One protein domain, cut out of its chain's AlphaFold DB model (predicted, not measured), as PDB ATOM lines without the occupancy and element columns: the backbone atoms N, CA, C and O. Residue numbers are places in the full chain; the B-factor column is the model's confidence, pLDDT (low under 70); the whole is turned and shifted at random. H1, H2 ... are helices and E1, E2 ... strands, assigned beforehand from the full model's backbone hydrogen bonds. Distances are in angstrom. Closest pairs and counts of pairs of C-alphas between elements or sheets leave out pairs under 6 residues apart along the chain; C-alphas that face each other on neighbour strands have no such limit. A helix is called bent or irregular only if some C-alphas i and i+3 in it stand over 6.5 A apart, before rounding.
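What this domain is: This is residues 139 to 151 and 161 to 290 of the 313 residues of the protein "Protein phosphatase 2c-like protein" of Tetraselmis sp. GSL018 (UniProt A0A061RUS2). A slab of four antiparallel strands, E1 to E4, has the first arm of the bent helix H1 and the helix H2 over one face, while H1's second arm, H1b, packs slantwise on H2. From the other side of the slab the hairpin E5 and E6 reaches away, and H3 lies off by itself. The printed part has 143 residues, with named elements in the order E1 E2 H1 H2 E3 E4 E5 E6 H3; the class is mixed. It is compact, with a radius of gyration of the C-alphas of 16.2 A and spans of 49 by 40 by 34 A.

How they stand to each other: The sheet order is E1, residues 163 to 168, E2, 176 to 183, E3, 232 to 239, and E4, 242 to 248. N 166 and O 180 are 3.2 A apart, N 179 and O 236 2.8 A, and N 235 and O 246 2.8 A. H1, residues 189 to 211, is one helix by its hydrogen bonds but bent, with C-alphas 198 and 201 6.8 A apart; its arms H1a, 189 to 198, and H1b, 201 to 211, stand at a steep tilt of 48 degrees. H1a is on the sheet over E1, at a height of 7.3 A; the closest C-alphas of the two, Asn 164 and Ser 193, are 5.6 A apart. H2, residues 215 to 226, is on the same face over E4, at a height of 9.6 A. H1b only grazes the sheet with residues 201 to 204, but touches H2, their closest C-alphas, His 207 and Ala 218, being 4.8 A apart. Helices H1a, H1b, H2 and H3, residues 277 to 285, have every O i to N i+4 pair within hydrogen-bond range. E5, residues 254 to 258, and E6, 263 to 267, form an antiparallel hairpin, with N 255 and O 266 2.8 A apart; E4 and E5 are apart.

Where its parts are: E1 begins at C-alpha 163, (-46.330, 19.354, 13.107), and H3 ends at C-alpha 285, (-16.301, 23.921, 6.658). E2 is 23.9 A long, E3 23.6 A, E4 20.3 A and E1 17.6 A; H2 is 16.8 A.

The domain as a whole: The two C-alphas farthest apart, Lys 260 and Asn 287, are 50.5 A apart. Residues 152 to 160 are cut out, with 4.2 A between C-alphas 151 and 161. No link is long. Mean pLDDT of the printed part is 90.5; residue 228 is under 70.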
ATOM      1  N   ARG A 139     -42.924   4.058  40.959       72.62
ATOM      2  CA  ARG A 139     -42.506   5.169  40.106       72.62
ATOM      3  C   ARG A 139     -42.130   6.369  40.990       72.62
ATOM      4  O   ARG A 139     -42.955   6.802  41.792       72.62
ATOM      5  N   PRO A 140     -40.914   6.932  40.882       81.69
ATOM      6  CA  PRO A 140     -40.470   7.990  41.792       81.69
ATOM      7  C   PRO A 140     -41.025   9.379  41.447       81.69
ATOM      8  O   PRO A 140     -40.859  10.303  42.247       81.69
ATOM      9  N   VAL A 141     -41.624   9.536  40.264       84.88
ATOM     10  CA  VAL A 141     -42.207  10.781  39.754       84.88
ATOM     11  C   VAL A 141     -43.543  10.449  39.106       84.88
ATOM     12  O   VAL A 141     -43.596   9.627  38.198       84.88
ATOM     13  N   GLU A 142     -44.614  11.086  39.564       87.38
ATOM     14  CA  GLU A 142     -45.905  11.041  38.882       87.38
ATOM     15  C   GLU A 142     -45.865  11.962  37.663       87.38
ATOM     16  O   GLU A 142     -45.358  13.085  37.739       87.38
ATOM     17  N   VAL A 143     -46.364  11.475  36.532       88.81
ATOM     18  CA  VAL A 143     -46.404  12.241  35.290       88.81
ATOM     19  C   VAL A 143     -47.831  12.263  34.793       88.81
ATOM     20  O   VAL A 143     -48.450  11.227  34.582       88.81
ATOM     21  N   GLU A 144     -48.308  13.467  34.529       88.88
ATOM     22  CA  GLU A 144     -49.486  13.696  33.714       88.88
ATOM     23  C   GLU A 144     -49.032  14.365  32.426       88.88
ATOM     24  O   GLU A 144     -48.230  15.304  32.445       88.88
ATOM     25  N   VAL A 145     -49.522  13.871  31.292       88.25
ATOM     26  CA  VAL A 145     -49.084  14.364  29.993       88.25
ATOM     27  C   VAL A 145     -50.249  14.667  29.072       88.25
ATOM     28  O   VAL A 145     -51.229  13.929  28.984       88.25
ATOM     29  N   VAL A 146     -50.102  15.772  28.346       90.50
ATOM     30  CA  VAL A 146     -51.005  16.200  27.286       90.50
ATOM     31  C   VAL A 146     -50.158  16.589  26.080       90.50
ATOM     32  O   VAL A 146     -49.246  17.404  26.192       90.50
ATOM     33  N   ALA A 147     -50.479  16.023  24.919       91.12
ATOM     34  CA  ALA A 147     -49.839  16.344  23.651       91.12
ATOM     35  C   ALA A 147     -50.906  16.776  22.640       91.12
ATOM     36  O   ALA A 147     -51.875  16.058  22.388       91.12
ATOM     37  N   ILE A 148     -50.752  17.977  22.079       92.25
ATOM     38  CA  ILE A 148     -51.702  18.567  21.133       92.25
ATOM     39  C   ILE A 148     -50.913  19.155  19.969       92.25
ATOM     40  O   ILE A 148     -49.963  19.904  20.171       92.25
ATOM     41  N   SER A 149     -51.348  18.862  18.746       92.75
ATOM     42  CA  SER A 149     -50.845  19.493  17.527       92.75
ATOM     43  C   SER A 149     -52.024  19.974  16.687       92.75
ATOM     44  O   SER A 149     -53.027  19.268  16.547       92.75
ATOM     45  N   LYS A 150     -51.930  21.197  16.161       89.81
ATOM     46  CA  LYS A 150     -52.976  21.837  15.357       89.81
ATOM     47  C   LYS A 150     -52.340  22.584  14.184       89.81
ATOM     48  O   LYS A 150     -51.294  23.195  14.378       89.81
ATOM     49  N   PRO A 151     -52.977  22.596  13.000       88.62
ATOM     50  CA  PRO A 151     -52.545  23.489  11.934       88.62
ATOM     51  C   PRO A 151     -52.707  24.945  12.383       88.62
ATOM     52  O   PRO A 151     -53.691  25.287  13.041       88.62
ATOM     53  N   ASN A 161     -51.383  20.581   8.480       93.56
ATOM     54  CA  ASN A 161     -50.564  20.500   9.679       93.56
ATOM     55  C   ASN A 161     -49.322  19.662   9.358       93.56
ATOM     56  O   ASN A 161     -49.459  18.514   8.919       93.56
ATOM     57  N   GLN A 162     -48.144  20.261   9.506       93.00
ATOM     58  CA  GLN A 162     -46.867  19.577   9.320       93.00
ATOM     59  C   GLN A 162     -46.204  19.221  10.653       93.00
ATOM     60  O   GLN A 162     -45.226  18.473  10.659       93.00
ATOM     61  N   ASP A 163     -46.789  19.658  11.765       94.81
ATOM     62  CA  ASP A 163     -46.330  19.354  13.107       94.81
ATOM     63  C   ASP A 163     -46.895  18.007  13.559       94.81
ATOM     64  O   ASP A 163     -47.975  17.570  13.149       94.81
ATOM     65  N   ASN A 164     -46.176  17.351  14.462       95.69
ATOM     66  CA  ASN A 164     -46.659  16.170  15.152       95.69
ATOM     67  C   ASN A 164     -46.114  16.129  16.582       95.69
ATOM     68  O   ASN A 164     -45.203  16.862  16.955       95.69
ATOM     69  N   CYS A 165     -46.699  15.276  17.408       95.94
ATOM     70  CA  CYS A 165     -46.239  15.046  18.770       95.94
ATOM     71  C   CYS A 165     -46.648  13.648  19.232       95.94
ATOM     72  O   CYS A 165     -47.571  13.031  18.677       95.94
ATOM     73  N   PHE A 166     -45.956  13.157  20.252       95.19
ATOM     74  CA  PHE A 166     -46.338  11.956  20.980       95.19
ATOM     75  C   PHE A 166     -45.990  12.098  22.458       95.19
ATOM     76  O   PHE A 166     -45.106  12.866  22.843       95.19
ATOM     77  N   SER A 167     -46.706  11.338  23.275       94.88
ATOM     78  CA  SER A 167     -46.509  11.278  24.713       94.88
ATOM     79  C   SER A 167     -46.859   9.889  25.222       94.88
ATOM     80  O   SER A 167     -47.990   9.433  25.047       94.88
ATOM     81  N   PHE A 168     -45.902   9.258  25.878       93.94
ATOM     82  CA  PHE A 168     -46.040   7.988  26.561       93.94
ATOM     83  C   PHE A 168     -45.834   8.243  28.047       93.94
ATOM     84  O   PHE A 168     -44.732   8.593  28.471       93.94
ATOM     85  N   ASP A 169     -46.910   8.102  28.819       89.25
ATOM     86  CA  ASP A 169     -46.833   8.149  30.279       89.25
ATOM     87  C   ASP A 169     -45.993   6.972  30.800       89.25
ATOM     88  O   ASP A 169     -45.011   7.169  31.511       89.25
ATOM     89  N   PHE A 170     -46.304   5.768  30.318       90.56
ATOM     90  CA  PHE A 170     -45.478   4.578  30.472       90.56
ATOM     91  C   PHE A 170     -44.863   4.211  29.129       90.56
ATOM     92  O   PHE A 170     -45.579   4.096  28.132       90.56
ATOM     93  N   TYR A 171     -43.544   4.049  29.114       91.50
ATOM     94  CA  TYR A 171     -42.798   3.696  27.914       91.50
ATOM     95  C   TYR A 171     -42.412   2.207  27.896       91.50
ATOM     96  O   TYR A 171     -43.280   1.368  27.673       91.50
ATOM     97  N   ALA A 172     -41.141   1.857  28.133       88.88
ATOM     98  CA  ALA A 172     -40.681   0.466  28.161       88.88
ATOM     99  C   ALA A 172     -40.831  -0.167  29.551       88.88
ATOM    100  O   ALA A 172     -41.243  -1.317  29.683       88.88
ATOM    101  N   LEU A 173     -40.494   0.608  30.588       88.31
ATOM    102  CA  LEU A 173     -40.606   0.244  31.999       88.31
ATOM    103  C   LEU A 173     -41.514   1.237  32.736       88.31
ATOM    104  O   LEU A 173     -41.746   2.352  32.269       88.31
ATOM    105  N   GLN A 174     -42.021   0.839  33.907       85.19
ATOM    106  CA  GLN A 174     -42.965   1.653  34.690       85.19
ATOM    107  C   GLN A 174     -42.368   2.969  35.210       85.19
ATOM    108  O   GLN A 174     -43.100   3.914  35.498       85.19
ATOM    109  N   ASP A 175     -41.044   3.041  35.339       88.12
ATOM    110  CA  ASP A 175     -40.314   4.237  35.751       88.12
ATOM    111  C   ASP A 175     -39.905   5.132  34.568       88.12
ATOM    112  O   ASP A 175     -39.143   6.083  34.768       88.12
ATOM    113  N   GLN A 176     -40.392   4.837  33.354       93.00
ATOM    114  CA  GLN A 176     -40.004   5.524  32.129       93.00
ATOM    115  C   GLN A 176     -41.166   6.211  31.420       93.00
ATOM    116  O   GLN A 176     -42.244   5.640  31.261       93.00
ATOM    117  N   SER A 177     -40.886   7.399  30.891       94.94
ATOM    118  CA  SER A 177     -41.814   8.169  30.061       94.94
ATOM    119  C   SER A 177     -41.092   8.792  28.882       94.94
ATOM    120  O   SER A 177     -39.896   9.076  28.952       94.94
ATOM    121  N   LEU A 178     -41.823   9.035  27.801       96.19
ATOM    122  CA  LEU A 178     -41.243   9.550  26.570       96.19
ATOM    123  C   LEU A 178     -42.173  10.580  25.925       96.19
ATOM    124  O   LEU A 178     -43.351  10.315  25.697       96.19
ATOM    125  N   PHE A 179     -41.633  11.745  25.584       95.62
ATOM    126  CA  PHE A 179     -42.390  12.872  25.042       95.62
ATOM    127  C   PHE A 179     -41.671  13.478  23.849       95.62
ATOM    128  O   PHE A 179     -40.441  13.489  23.798       95.62
ATOM    129  N   SER A 180     -42.425  14.035  22.905       96.00
ATOM    130  CA  SER A 180     -41.824  14.746  21.784       96.00
ATOM    131  C   SER A 180     -42.738  15.781  21.149       96.00
ATOM    132  O   SER A 180     -43.950  15.579  21.035       96.00
ATOM    133  N   ALA A 181     -42.113  16.855  20.664       96.12
ATOM    134  CA  ALA A 181     -42.675  17.774  19.687       96.12
ATOM    135  C   ALA A 181     -41.824  17.741  18.410       96.12
ATOM    136  O   ALA A 181     -40.591  17.750  18.464       96.12
ATOM    137  N   LEU A 182     -42.503  17.675  17.267       95.12
ATOM    138  CA  LEU A 182     -41.921  17.437  15.954       95.12
ATOM    139  C   LEU A 182     -42.436  18.492  14.979       95.12
ATOM    140  O   LEU A 182     -43.637  18.567  14.731       95.12
ATOM    141  N   ASP A 183     -41.529  19.247  14.385       93.31
ATOM    142  CA  ASP A 183     -41.801  20.236  13.347       93.31
ATOM    143  C   ASP A 183     -41.246  19.714  12.015       93.31
ATOM    144  O   ASP A 183     -40.038  19.678  11.731       93.31
ATOM    145  N   GLY A 184     -42.175  19.232  11.194       90.75
ATOM    146  CA  GLY A 184     -41.900  18.880   9.818       90.75
ATOM    147  C   GLY A 184     -41.995  20.114   8.932       90.75
ATOM    148  O   GLY A 184     -43.003  20.804   8.934       90.75
ATOM    149  N   HIS A 185     -41.005  20.337   8.071       86.62
ATOM    150  CA  HIS A 185     -41.012  21.472   7.149       86.62
ATOM    151  C   HIS A 185     -40.801  21.047   5.693       86.62
ATOM    152  O   HIS A 185     -40.279  19.976   5.378       86.62
ATOM    153  N   GLY A 186     -41.169  21.939   4.773       86.56
ATOM    154  CA  GLY A 186     -41.023  21.735   3.332       86.56
ATOM    155  C   GLY A 186     -42.243  21.064   2.692       86.56
ATOM    156  O   GLY A 186     -43.268  20.879   3.345       86.56
ATOM    157  N   PRO A 187     -42.168  20.697   1.399       86.00
ATOM    158  CA  PRO A 187     -43.326  20.178   0.663       86.00
ATOM    159  C   PRO A 187     -43.970  18.949   1.323       86.00
ATOM    160  O   PRO A 187     -45.189  18.813   1.332       86.00
ATOM    161  N   ASN A 188     -43.143  18.108   1.951       89.12
ATOM    162  CA  ASN A 188     -43.542  16.853   2.585       89.12
ATOM    163  C   ASN A 188     -43.327  16.863   4.111       89.12
ATOM    164  O   ASN A 188     -43.138  15.804   4.704       89.12
ATOM    165  N   GLY A 189     -43.346  18.038   4.756       90.56
ATOM    166  CA  GLY A 189     -43.072  18.171   6.196       90.56
ATOM    167  C   GLY A 189     -43.958  17.275   7.071       90.56
ATOM    168  O   GLY A 189     -43.465  16.578   7.950       90.56
ATOM    169  N   HIS A 190     -45.247  17.182   6.743       91.50
ATOM    170  CA  HIS A 190     -46.200  16.298   7.425       91.50
ATOM    171  C   HIS A 190     -45.834  14.801   7.358       91.50
ATOM    172  O   HIS A 190     -46.118  14.061   8.298       91.50
ATOM    173  N   LEU A 191     -45.200  14.337   6.271       92.19
ATOM    174  CA  LEU A 191     -44.720  12.953   6.156       92.19
ATOM    175  C   LEU A 191     -43.467  12.738   7.003       92.19
ATOM    176  O   LEU A 191     -43.333  11.697   7.637       92.19
ATOM    177  N   VAL A 192     -42.581  13.735   7.041       91.62
ATOM    178  CA  VAL A 192     -41.377  13.738   7.880       91.62
ATOM    179  C   VAL A 192     -41.752  13.631   9.358       91.62
ATOM    180  O   VAL A 192     -41.325  12.694  10.025       91.62
ATOM    181  N   SER A 193     -42.598  14.525   9.871       93.00
ATOM    182  CA  SER A 193     -42.985  14.500  11.288       93.00
ATOM    183  C   SER A 193     -43.788  13.248  11.656       93.00
ATOM    184  O   SER A 193     -43.628  12.716  12.752       93.00
ATOM    185  N   SER A 194     -44.600  12.718  10.732       94.25
ATOM    186  CA  SER A 194     -45.311  11.444  10.929       94.25
ATOM    187  C   SER A 194     -44.370  10.237  10.956       94.25
ATOM    188  O   SER A 194     -44.546   9.359  11.796       94.25
ATOM    189  N   PHE A 195     -43.352  10.208  10.090       93.12
ATOM    190  CA  PHE A 195     -42.313   9.178  10.112       93.12
ATOM    191  C   PHE A 195     -41.575   9.195  11.454       93.12
ATOM    192  O   PHE A 195     -41.512   8.186  12.141       93.12
ATOM    193  N   VAL A 196     -41.098  10.360  11.891       93.06
ATOM    194  CA  VAL A 196     -40.361  10.477  13.158       93.06
ATOM    195  C   VAL A 196     -41.224  10.028  14.342       93.06
ATOM    196  O   VAL A 196     -40.761   9.260  15.178       93.06
ATOM    197  N   LYS A 197     -42.505  10.417  14.370       94.75
ATOM    198  CA  LYS A 197     -43.460   9.958  15.389       94.75
ATOM    199  C   LYS A 197     -43.614   8.438  15.444       94.75
ATOM    200  O   LYS A 197     -43.798   7.904  16.531       94.75
ATOM    201  N   GLN A 198     -43.606   7.773  14.292       93.56
ATOM    202  CA  GLN A 198     -43.826   6.333  14.213       93.56
ATOM    203  C   GLN A 198     -42.574   5.534  14.592       93.56
ATOM    204  O   GLN A 198     -42.702   4.534  15.279       93.56
ATOM    205  N   TYR A 199     -41.385   5.971  14.166       93.88
ATOM    206  CA  TYR A 199     -40.164   5.162  14.274       93.88
ATOM    207  C   TYR A 199     -39.294   5.487  15.491       93.88
ATOM    208  O   TYR A 199     -38.621   4.594  15.991       93.88
ATOM    209  N   VAL A 200     -39.284   6.733  15.987       95.38
ATOM    210  CA  VAL A 200     -38.426   7.107  17.131       95.38
ATOM    211  C   VAL A 200     -38.708   6.274  18.384       95.38
ATOM    212  O   VAL A 200     -37.735   5.843  18.995       95.38
ATOM    213  N   PRO A 201     -39.972   6.016  18.784       96.12
ATOM    214  CA  PRO A 201     -40.244   5.141  19.922       96.12
ATOM    215  C   PRO A 201     -39.672   3.732  19.697       96.12
ATOM    216  O   PRO A 201     -38.858   3.255  20.473       96.12
ATOM    217  N   ASP A 202     -39.992   3.079  18.586       95.25
ATOM    218  CA  ASP A 202     -39.556   1.692  18.381       95.25
ATOM    219  C   ASP A 202     -38.021   1.560  18.321       95.25
ATOM    220  O   ASP A 202     -37.445   0.692  18.979       95.25
ATOM    221  N   LEU A 203     -37.347   2.475  17.618       95.38
ATOM    222  CA  LEU A 203     -35.884   2.503  17.541       95.38
ATOM    223  C   LEU A 203     -35.249   2.789  18.902       95.38
ATOM    224  O   LEU A 203     -34.296   2.118  19.290       95.38
ATOM    225  N   LEU A 204     -35.780   3.749  19.664       95.56
ATOM    226  CA  LEU A 204     -35.245   4.047  20.990       95.56
ATOM    227  C   LEU A 204     -35.356   2.837  21.917       95.56
ATOM    228  O   LEU A 204     -34.448   2.597  22.706       95.56
ATOM    229  N   LEU A 205     -36.436   2.059  21.829       94.88
ATOM    230  CA  LEU A 205     -36.572   0.826  22.602       94.88
ATOM    231  C   LEU A 205     -35.495  -0.210  22.237       94.88
ATOM    232  O   LEU A 205     -34.901  -0.822  23.128       94.88
ATOM    233  N   GLU A 206     -35.225  -0.391  20.945       94.12
ATOM    234  CA  GLU A 206     -34.165  -1.280  20.460       94.12
ATOM    235  C   GLU A 206     -32.787  -0.830  20.963       94.12
ATOM    236  O   GLU A 206     -32.041  -1.618  21.549       94.12
ATOM    237  N   HIS A 207     -32.479   0.460  20.815       94.12
ATOM    238  CA  HIS A 207     -31.210   1.030  21.259       94.12
ATOM    239  C   HIS A 207     -31.047   0.953  22.779       94.12
ATOM    240  O   HIS A 207     -29.983   0.573  23.250       94.12
ATOM    241  N   LEU A 208     -32.096   1.209  23.566       92.88
ATOM    242  CA  LEU A 208     -32.056   1.026  25.024       92.88
ATOM    243  C   LEU A 208     -31.809  -0.433  25.424       92.88
ATOM    244  O   LEU A 208     -31.136  -0.691  26.419       92.88
ATOM    245  N   SER A 209     -32.320  -1.389  24.647       91.81
ATOM    246  CA  SER A 209     -32.111  -2.818  24.905       91.81
ATOM    247  C   SER A 209     -30.656  -3.245  24.679       91.81
ATOM    248  O   SER A 209     -30.184  -4.169  25.339       91.81
ATOM    249  N   ARG A 210     -29.937  -2.568  23.773       90.88
ATOM    250  CA  ARG A 210     -28.519  -2.821  23.473       90.88
ATOM    251  C   ARG A 210     -27.564  -2.011  24.352       90.88
ATOM    252  O   ARG A 210     -26.598  -2.563  24.865       90.88
ATOM    253  N   GLU A 211     -27.839  -0.724  24.535       86.56
ATOM    254  CA  GLU A 211     -26.980   0.225  25.263       86.56
ATOM    255  C   GLU A 211     -27.204   0.196  26.791       86.56
ATOM    256  O   GLU A 211     -26.430   0.776  27.559       86.56
ATOM    257  N   GLY A 212     -28.274  -0.461  27.257       85.38
ATOM    258  CA  GLY A 212     -28.620  -0.581  28.671       85.38
ATOM    259  C   GLY A 212     -28.904   0.775  29.324       85.38
ATOM    260  O   GLY A 212     -29.809   1.509  28.926       85.38
ATOM    261  N   ASP A 213     -28.126   1.121  30.351       82.69
ATOM    262  CA  ASP A 213     -28.282   2.382  31.088       82.69
ATOM    263  C   ASP A 213     -27.622   3.589  30.401       82.69
ATOM    264  O   ASP A 213     -27.759   4.722  30.876       82.69
ATOM    265  N   ASN A 214     -26.956   3.395  29.256       91.00
ATOM    266  CA  ASN A 214     -26.382   4.485  28.471       91.00
ATOM    267  C   ASN A 214     -27.444   5.170  27.590       91.00
ATOM    268  O   ASN A 214     -27.430   5.115  26.360       91.00
ATOM    269  N   ILE A 215     -28.376   5.860  28.249       92.25
ATOM    270  CA  ILE A 215     -29.472   6.598  27.603       92.25
ATOM    271  C   ILE A 215     -28.977   7.616  26.556       92.25
ATOM    272  O   ILE A 215     -29.583   7.702  25.486       92.25
ATOM    273  N   PRO A 216     -27.894   8.389  26.796       91.31
ATOM    274  CA  PRO A 216     -27.367   9.309  25.790       91.31
ATOM    275  C   PRO A 216     -26.913   8.610  24.505       91.31
ATOM    276  O   PRO A 216     -27.175   9.134  23.421       91.31
ATOM    277  N   ALA A 217     -26.274   7.438  24.603       89.50
ATOM    278  CA  ALA A 217     -25.912   6.648  23.428       89.50
ATOM    279  C   ALA A 217     -27.164   6.149  22.698       89.50
ATOM    280  O   ALA A 217     -27.283   6.361  21.495       89.50
ATOM    281  N   ALA A 218     -28.149   5.621  23.430       94.44
ATOM    282  CA  ALA A 218     -29.383   5.132  22.824       94.44
ATOM    283  C   ALA A 218     -30.155   6.229  22.068       94.44
ATOM    284  O   ALA A 218     -30.581   6.030  20.930       94.44
ATOM    285  N   LEU A 219     -30.291   7.418  22.665       93.56
ATOM    286  CA  LEU A 219     -30.885   8.584  22.003       93.56
ATOM    287  C   LEU A 219     -30.057   9.040  20.798       93.56
ATOM    288  O   LEU A 219     -30.627   9.458  19.792       93.56
ATOM    289  N   THR A 220     -28.728   8.955  20.887       90.88
ATOM    290  CA  THR A 220     -27.837   9.314  19.780       90.88
ATOM    291  C   THR A 220     -28.077   8.412  18.583       90.88
ATOM    292  O   THR A 220     -28.441   8.918  17.524       90.88
ATOM    293  N   GLU A 221     -27.960   7.099  18.762       91.19
ATOM    294  CA  GLU A 221     -28.160   6.127  17.686       91.19
ATOM    295  C   GLU A 221     -29.575   6.215  17.100       91.19
ATOM    296  O   GLU A 221     -29.732   6.286  15.883       91.19
ATOM    297  N   THR A 222     -30.596   6.392  17.948       94.00
ATOM    298  CA  THR A 222     -31.979   6.617  17.492       94.00
ATOM    299  C   THR A 222     -32.067   7.787  16.514       94.00
ATOM    300  O   THR A 222     -32.650   7.666  15.440       94.00
ATOM    301  N   PHE A 223     -31.499   8.942  16.874       91.25
ATOM    302  CA  PHE A 223     -31.537  10.128  16.020       91.25
ATOM    303  C   PHE A 223     -30.680   9.967  14.763       91.25
ATOM    304  O   PHE A 223     -31.027  10.541  13.733       91.25
ATOM    305  N   LEU A 224     -29.587   9.200  14.824       88.31
ATOM    306  CA  LEU A 224     -28.768   8.904  13.652       88.31
ATOM    307  C   LEU A 224     -29.527   8.055  12.627       88.31
ATOM    308  O   LEU A 224     -29.453   8.366  11.437       88.31
ATOM    309  N   ASP A 225     -30.298   7.068  13.082       89.00
ATOM    310  CA  ASP A 225     -31.105   6.204  12.214       89.00
ATOM    311  C   ASP A 225     -32.213   6.971  11.488       89.00
ATOM    312  O   ASP A 225     -32.559   6.663  10.345       89.00
ATOM    313  N   VAL A 226     -32.753   8.020  12.117       87.62
ATOM    314  CA  VAL A 226     -33.807   8.849  11.516       87.62
ATOM    315  C   VAL A 226     -33.290  10.136  10.847       87.62
ATOM    316  O   VAL A 226     -34.084  10.832  10.211       87.62
ATOM    317  N   ASP A 227     -31.987  10.453  10.910       82.12
ATOM    318  CA  ASP A 227     -31.392  11.756  10.521       82.12
ATOM    319  C   ASP A 227     -31.709  12.202   9.089       82.12
ATOM    320  O   ASP A 227     -32.028  13.372   8.855       82.12
ATOM    321  N   GLU A 228     -31.703  11.283   8.117       68.56
ATOM    322  CA  GLU A 228     -32.007  11.633   6.719       68.56
ATOM    323  C   GLU A 228     -33.414  12.236   6.576       68.56
ATOM    324  O   GLU A 228     -33.667  13.092   5.719       68.56
ATOM    325  N   ARG A 229     -34.323  11.812   7.453       70.81
ATOM    326  CA  ARG A 229     -35.744  12.142   7.415       70.81
ATOM    327  C   ARG A 229     -36.172  13.032   8.562       70.81
ATOM    328  O   ARG A 229     -37.324  13.446   8.549       70.81
ATOM    329  N   LEU A 230     -35.298  13.336   9.522       71.75
ATOM    330  CA  LEU A 230     -35.652  14.159  10.667       71.75
ATOM    331  C   LEU A 230     -36.119  15.545  10.209       71.75
ATOM    332  O   LEU A 230     -35.708  16.066   9.170       71.75
ATOM    333  N   GLY A 231     -37.009  16.154  10.981       77.50
ATOM    334  CA  GLY A 231     -37.387  17.560  10.871       77.50
ATOM    335  C   GLY A 231     -36.622  18.395  11.893       77.50
ATOM    336  O   GLY A 231     -35.495  18.060  12.259       77.50
ATOM    337  N   SER A 232     -37.243  19.475  12.343       86.75
ATOM    338  CA  SER A 232     -36.935  20.062  13.643       86.75
ATOM    339  C   SER A 232     -37.656  19.209  14.700       86.75
ATOM    340  O   SER A 232     -38.792  18.791  14.487       86.75
ATOM    341  N   SER A 233     -36.986  18.820  15.780       92.25
ATOM    342  CA  SER A 233     -37.538  17.875  16.755       92.25
ATOM    343  C   SER A 233     -36.891  18.028  18.119       92.25
ATOM    344  O   SER A 233     -35.671  18.174  18.212       92.25
ATOM    345  N   VAL A 234     -37.697  17.870  19.163       95.19
ATOM    346  CA  VAL A 234     -37.250  17.688  20.545       95.19
ATOM    347  C   VAL A 234     -37.877  16.413  21.102       95.19
ATOM    348  O   VAL A 234     -39.073  16.170  20.927       95.19
ATOM    349  N   VAL A 235     -37.066  15.575  21.739       96.38
ATOM    350  CA  VAL A 235     -37.475  14.313  22.364       96.38
ATOM    351  C   VAL A 235     -36.955  14.305  23.793       96.38
ATOM    352  O   VAL A 235     -35.760  14.485  24.020       96.38
ATOM    353  N   SER A 236     -37.845  14.082  24.752       96.56
ATOM    354  CA  SER A 236     -37.523  14.026  26.174       96.56
ATOM    355  C   SER A 236     -37.895  12.661  26.739       96.56
ATOM    356  O   SER A 236     -39.048  12.244  26.664       96.56
ATOM    357  N   PHE A 237     -36.916  11.978  27.315       96.50
ATOM    358  CA  PHE A 237     -37.040  10.675  27.949       96.50
ATOM    359  C   PHE A 237     -36.808  10.821  29.454       96.50
ATOM    360  O   PHE A 237     -35.747  11.269  29.888       96.50
ATOM    361  N   LEU A 238     -37.808  10.473  30.256       94.44
ATOM    362  CA  LEU A 238     -37.721  10.440  31.711       94.44
ATOM    363  C   LEU A 238     -37.439   9.002  32.142       94.44
ATOM    364  O   LEU A 238     -38.168   8.106  31.735       94.44
ATOM    365  N   LYS A 239     -36.427   8.794  32.985       92.56
ATOM    366  CA  LYS A 239     -36.162   7.519  33.665       92.56
ATOM    367  C   LYS A 239     -35.919   7.776  35.143       92.56
ATOM    368  O   LYS A 239     -34.994   8.503  35.518       92.56
ATOM    369  N   GLY A 240     -36.774   7.224  35.996       89.44
ATOM    370  CA  GLY A 240     -36.770   7.520  37.421       89.44
ATOM    371  C   GLY A 240     -36.976   9.019  37.683       89.44
ATOM    372  O   GLY A 240     -38.067   9.546  37.491       89.44
ATOM    373  N   ARG A 241     -35.928   9.718  38.142       89.44
ATOM    374  CA  ARG A 241     -35.931  11.183  38.373       89.44
ATOM    375  C   ARG A 241     -35.130  11.975  37.335       89.44
ATOM    376  O   ARG A 241     -34.996  13.191  37.457       89.44
ATOM    377  N   MET A 242     -34.562  11.288  36.349       90.44
ATOM    378  CA  MET A 242     -33.629  11.856  35.386       90.44
ATOM    379  C   MET A 242     -34.340  12.122  34.067       90.44
ATOM    380  O   MET A 242     -34.869  11.197  33.452       90.44
ATOM    381  N   LEU A 243     -34.339  13.382  33.630       93.44
ATOM    382  CA  LEU A 243     -34.872  13.787  32.336       93.44
ATOM    383  C   LEU A 243     -33.713  13.962  31.354       93.44
ATOM    384  O   LEU A 243     -32.820  14.780  31.578       93.44
ATOM    385  N   TYR A 244     -33.756  13.208  30.265       95.31
ATOM    386  CA  TYR A 244     -32.825  13.263  29.145       95.31
ATOM    387  C   TYR A 244     -33.547  13.928  27.983       95.31
ATOM    388  O   TYR A 244     -34.596  13.450  27.571       95.31
ATOM    389  N   THR A 245     -33.025  15.028  27.455       95.19
ATOM    390  CA  THR A 245     -33.636  15.699  26.299       95.19
ATOM    391  C   THR A 245     -32.645  15.740  25.157       95.19
ATOM    392  O   THR A 245     -31.555  16.272  25.332       95.19
ATOM    393  N   ALA A 246     -33.029  15.189  24.007       94.69
ATOM    394  CA  ALA A 246     -32.292  15.237  22.753       94.69
ATOM    395  C   ALA A 246     -33.048  16.098  21.733       94.69
ATOM    396  O   ALA A 246     -34.279  16.060  21.670       94.69
ATOM    397  N   TRP A 247     -32.332  16.891  20.934       93.94
ATOM    398  CA  TRP A 247     -32.966  17.758  19.942       93.94
ATOM    399  C   TRP A 247     -32.109  18.009  18.704       93.94
ATOM    400  O   TRP A 247     -30.875  17.939  18.721       93.94
ATOM    401  N   VAL A 248     -32.806  18.342  17.618       91.62
ATOM    402  CA  VAL A 248     -32.250  18.776  16.337       91.62
ATOM    403  C   VAL A 248     -33.130  19.895  15.795       91.62
ATOM    404  O   VAL A 248     -34.345  19.751  15.730       91.62
ATOM    405  N   GLY A 249     -32.522  20.991  15.347       90.62
ATOM    406  CA  GLY A 249     -33.248  22.125  14.781       90.62
ATOM    407  C   GLY A 249     -33.592  23.161  15.841       90.62
ATOM    408  O   GLY A 249     -32.813  23.399  16.762       90.62
ATOM    409  N   ASP A 250     -34.729  23.817  15.674       89.38
ATOM    410  CA  ASP A 250     -35.157  24.971  16.462       89.38
ATOM    411  C   ASP A 250     -36.485  24.780  17.205       89.38
ATOM    412  O   ASP A 250     -37.070  25.743  17.699       89.38
ATOM    413  N   SER A 251     -36.936  23.532  17.326       92.62
ATOM    414  CA  SER A 251     -37.936  23.141  18.315       92.62
ATOM    415  C   SER A 251     -37.335  23.281  19.709       92.62
ATOM    416  O   SER A 251     -36.201  22.855  19.938       92.62
ATOM    417  N   ARG A 252     -38.098  23.856  20.645       91.44
ATOM    418  CA  ARG A 252     -37.606  24.177  21.987       91.44
ATOM    419  C   ARG A 252     -38.304  23.372  23.078       91.44
ATOM    420  O   ARG A 252     -39.530  23.346  23.143       91.44
ATOM    421  N   GLY A 253     -37.510  22.775  23.962       92.81
ATOM    422  CA  GLY A 253     -37.954  22.228  25.242       92.81
ATOM    423  C   GLY A 253     -37.654  23.197  26.386       92.81
ATOM    424  O   GLY A 253     -36.553  23.743  26.466       92.81
ATOM    425  N   VAL A 254     -38.618  23.390  27.285       93.81
ATOM    426  CA  VAL A 254     -38.486  24.235  28.483       93.81
ATOM    427  C   VAL A 254     -39.054  23.477  29.681       93.81
ATOM    428  O   VAL A 254     -40.112  22.857  29.579       93.81
ATOM    429  N   LEU A 255     -38.362  23.529  30.816       92.81
ATOM    430  CA  LEU A 255     -38.790  22.955  32.086       92.81
ATOM    431  C   LEU A 255     -39.253  24.066  33.032       92.81
ATOM    432  O   LEU A 255     -38.497  24.983  33.339       92.81
ATOM    433  N   GLY A 256     -40.483  23.961  33.532       93.38
ATOM    434  CA  GLY A 256     -40.971  24.799  34.625       93.38
ATOM    435  C   GLY A 256     -40.651  24.163  35.976       93.38
ATOM    436  O   GLY A 256     -41.161  23.089  36.289       93.38
ATOM    437  N   ARG A 257     -39.834  24.823  36.798       91.31
ATOM    438  CA  ARG A 257     -39.488  24.385  38.154       91.31
ATOM    439  C   ARG A 257     -40.175  25.275  39.180       91.31
ATOM    440  O   ARG A 257     -39.956  26.481  39.213       91.31
ATOM    441  N   LYS A 258     -40.986  24.688  40.060       92.31
ATOM    442  CA  LYS A 258     -41.571  25.423  41.191       92.31
ATOM    443  C   LYS A 258     -40.497  25.694  42.249       92.31
ATOM    444  O   LYS A 258     -39.849  24.764  42.725       92.31
ATOM    445  N   THR A 259     -40.339  26.952  42.635       94.81
ATOM    446  CA  THR A 259     -39.431  27.426  43.686       94.81
ATOM    447  C   THR A 259     -40.226  28.141  44.785       94.81
ATOM    448  O   THR A 259     -41.458  28.193  44.746       94.81
ATOM    449  N   LYS A 260     -39.536  28.678  45.801       94.94
ATOM    450  CA  LYS A 260     -40.172  29.506  46.841       94.94
ATOM    451  C   LYS A 260     -40.711  30.827  46.281       94.94
ATOM    452  O   LYS A 260     -41.699  31.332  46.801       94.94
ATOM    453  N   ASP A 261     -40.092  31.332  45.215       93.50
ATOM    454  CA  ASP A 261     -40.356  32.654  44.640       93.50
ATOM    455  C   ASP A 261     -41.291  32.605  43.417       93.50
ATOM    456  O   ASP A 261     -41.644  33.643  42.863       93.50
ATOM    457  N   GLY A 262     -41.710  31.409  42.983       94.75
ATOM    458  CA  GLY A 262     -42.634  31.234  41.862       94.75
ATOM    459  C   GLY A 262     -42.313  30.022  40.991       94.75
ATOM    460  O   GLY A 262     -41.865  28.988  41.481       94.75
ATOM    461  N   ILE A 263     -42.586  30.134  39.690       94.69
ATOM    462  CA  ILE A 263     -42.187  29.142  38.687       94.69
ATOM    463  C   ILE A 263     -40.998  29.714  37.921       94.69
ATOM    464  O   ILE A 263     -41.096  30.767  37.298       94.69
ATOM    465  N   GLU A 264     -39.885  29.002  37.970       93.00
ATOM    466  CA  GLU A 264     -38.672  29.288  37.220       93.00
ATOM    467  C   GLU A 264     -38.698  28.511  35.899       93.00
ATOM    468  O   GLU A 264     -38.904  27.297  35.896       93.00
ATOM    469  N   GLY A 265     -38.507  29.204  34.777       92.56
ATOM    470  CA  GLY A 265     -38.363  28.578  33.463       92.56
ATOM    471  C   GLY A 265     -36.901  28.255  33.172       92.56
ATOM    472  O   GLY A 265     -36.047  29.130  33.279       92.56
ATOM    473  N   ILE A 266     -36.623  27.012  32.795       90.50
ATOM    474  CA  ILE A 266     -35.288  26.514  32.462       90.50
ATOM    475  C   ILE A 266     -35.323  26.011  31.022       90.50
ATOM    476  O   ILE A 266     -36.030  25.048  30.722       90.50
ATOM    477  N   ASP A 267     -34.565  26.638  30.128       90.94
ATOM    478  CA  ASP A 267     -34.416  26.146  28.758       90.94
ATOM    479  C   ASP A 267     -33.660  24.806  28.772       90.94
ATOM    480  O   ASP A 267     -32.530  24.719  29.251       90.94
ATOM    481  N   LEU A 268     -34.287  23.746  28.252       89.56
ATOM    482  CA  LEU A 268     -33.654  22.428  28.109       89.56
ATOM    483  C   LEU A 268     -32.840  22.334  26.813       89.56
ATOM    484  O   LEU A 268     -31.923  21.529  26.702       89.56
ATOM    485  N   THR A 269     -33.188  23.133  25.808       91.50
ATOM    486  CA  THR A 269     -32.604  23.052  24.467       91.50
ATOM    487  C   THR A 269     -32.175  24.427  23.985       91.50
ATOM    488  O   THR A 269     -32.865  25.415  24.239       91.50
ATOM    489  N   ILE A 270     -31.102  24.476  23.201       89.00
ATOM    490  CA  ILE A 270     -30.651  25.685  22.507       89.00
ATOM    491  C   ILE A 270     -30.912  25.488  21.017       89.00
ATOM    492  O   ILE A 270     -30.406  24.528  20.432       89.00
ATOM    493  N   ASP A 271     -31.698  26.378  20.408       90.19
ATOM    494  CA  ASP A 271     -32.019  26.296  18.983       90.19
ATOM    495  C   ASP A 271     -30.740  26.210  18.137       90.19
ATOM    496  O   ASP A 271     -29.804  26.983  18.326       90.19
ATOM    497  N   HIS A 272     -30.721  25.323  17.147       87.56
ATOM    498  CA  HIS A 272     -29.649  25.274  16.159       87.56
ATOM    499  C   HIS A 272     -29.933  26.285  15.049       87.56
ATOM    500  O   HIS A 272     -30.654  25.982  14.093       87.56
ATOM    501  N   LYS A 273     -29.381  27.501  15.156       87.81
ATOM    502  CA  LYS A 273     -29.553  28.530  14.127       87.81
ATOM    503  C   LYS A 273     -28.321  28.598  13.215       87.81
ATOM    504  O   LYS A 273     -27.191  28.639  13.696       87.81
ATOM    505  N   PRO A 274     -28.491  28.697  11.881       86.25
ATOM    506  CA  PRO A 274     -27.362  28.768  10.945       86.25
ATOM    507  C   PRO A 274     -26.374  29.915  11.197       86.25
ATOM    508  O   PRO A 274     -25.230  29.853  10.760       86.25
ATOM    509  N   ASN A 275     -26.809  30.987  11.864       87.19
ATOM    510  CA  ASN A 275     -25.972  32.137  12.197       87.19
ATOM    511  C   ASN A 275     -25.177  31.973  13.502       87.19
ATOM    512  O   ASN A 275     -24.343  32.839  13.779       87.19
ATOM    513  N   ASP A 276     -25.407  30.914  14.279       87.69
ATOM    514  CA  ASP A 276     -24.643  30.649  15.496       87.69
ATOM    515  C   ASP A 276     -23.184  30.339  15.137       87.69
ATOM    516  O   ASP A 276     -22.942  29.661  14.137       87.69
ATOM    517  N   PRO A 277     -22.182  30.806  15.906       88.38
ATOM    518  CA  PRO A 277     -20.777  30.683  15.514       88.38
ATOM    519  C   PRO A 277     -20.337  29.243  15.219       88.38
ATOM    520  O   PRO A 277     -19.650  29.000  14.222       88.38
ATOM    521  N   GLU A 278     -20.758  28.285  16.048       86.19
ATOM    522  CA  GLU A 278     -20.444  26.864  15.862       86.19
ATOM    523  C   GLU A 278     -21.117  26.292  14.611       86.19
ATOM    524  O   GLU A 278     -20.462  25.634  13.799       86.19
ATOM    525  N   GLU A 279     -22.406  26.581  14.428       86.62
ATOM    526  CA  GLU A 279     -23.197  26.045  13.322       86.62
ATOM    527  C   GLU A 279     -22.785  26.670  11.987       86.62
ATOM    528  O   GLU A 279     -22.585  25.971  10.994       86.62
ATOM    529  N   LYS A 280     -22.522  27.978  11.976       86.12
ATOM    530  CA  LYS A 280     -21.956  28.691  10.834       86.12
ATOM    531  C   LYS A 280     -20.605  28.110  10.431       86.12
ATOM    532  O   LYS A 280     -20.394  27.836   9.250       86.12
ATOM    533  N   SER A 281     -19.711  27.881  11.396       87.56
ATOM    534  CA  SER A 281     -18.398  27.274  11.136       87.56
ATOM    535  C   SER A 281     -18.546  25.869  10.554       87.56
ATOM    536  O   SER A 281     -17.882  25.522   9.574       87.56
ATOM    537  N   ARG A 282     -19.474  25.070  11.095       88.12
ATOM    538  CA  ARG A 282     -19.799  23.734  10.584       88.12
ATOM    539  C   ARG A 282     -20.302  23.792   9.139       88.12
ATOM    540  O   ARG A 282     -19.791  23.051   8.299       88.12
ATOM    541  N   ILE A 283     -21.243  24.685   8.828       85.81
ATOM    542  CA  ILE A 283     -21.796  24.869   7.477       85.81
ATOM    543  C   ILE A 283     -20.691  25.292   6.498       85.81
ATOM    544  O   ILE A 283     -20.547  24.692   5.431       85.81
ATOM    545  N   GLN A 284     -19.873  26.277   6.873       87.25
ATOM    546  CA  GLN A 284     -18.794  26.807   6.033       87.25
ATOM    547  C   GLN A 284     -17.683  25.782   5.780       87.25
ATOM    548  O   GLN A 284     -17.226  25.645   4.646       87.25
ATOM    549  N   SER A 285     -17.303  24.994   6.793       88.44
ATOM    550  CA  SER A 285     -16.301  23.921   6.658       88.44
ATOM    551  C   SER A 285     -16.697  22.828   5.656       88.44
ATOM    552  O   SER A 285     -15.852  22.063   5.199       88.44
ATOM    553  N   ARG A 286     -17.981  22.771   5.288       87.31
ATOM    554  CA  ARG A 286     -18.560  21.798   4.354       87.31
ATOM    555  C   ARG A 286     -18.959  22.428   3.027       87.31
ATOM    556  O   ARG A 286     -19.868  21.935   2.358       87.31
ATOM    557  N   ASN A 287     -18.317  23.544   2.678       87.25
ATOM    558  CA  ASN A 287     -18.584  24.315   1.464       87.25
ATOM    559  C   ASN A 287     -20.033  24.836   1.378       87.25
ATOM    560  O   ASN A 287     -20.535  25.124   0.291       87.25
ATOM    561  N   GLY A 288     -20.710  24.961   2.523       83.81
ATOM    562  CA  GLY A 288     -21.997  25.632   2.646       83.81
ATOM    563  C   GLY A 288     -21.844  27.137   2.833       83.81
ATOM    564  O   GLY A 288     -20.768  27.645   3.149       83.81
ATOM    565  N   ARG A 289     -22.949  27.860   2.661       85.06
ATOM    566  CA  ARG A 289     -23.028  29.303   2.906       85.06
ATOM    567  C   ARG A 289     -24.168  29.601   3.863       85.06
ATOM    568  O   ARG A 289     -25.173  28.901   3.844       85.06
ATOM    569  N   VAL A 290     -23.998  30.639   4.670       85.12
ATOM    570  CA  VAL A 290     -25.037  31.161   5.558       85.12
ATOM    571  C   VAL A 290     -25.370  32.552   5.061       85.12
ATOM    572  O   VAL A 290     -24.577  33.481   5.217       85.12
TER     573      VAL A 290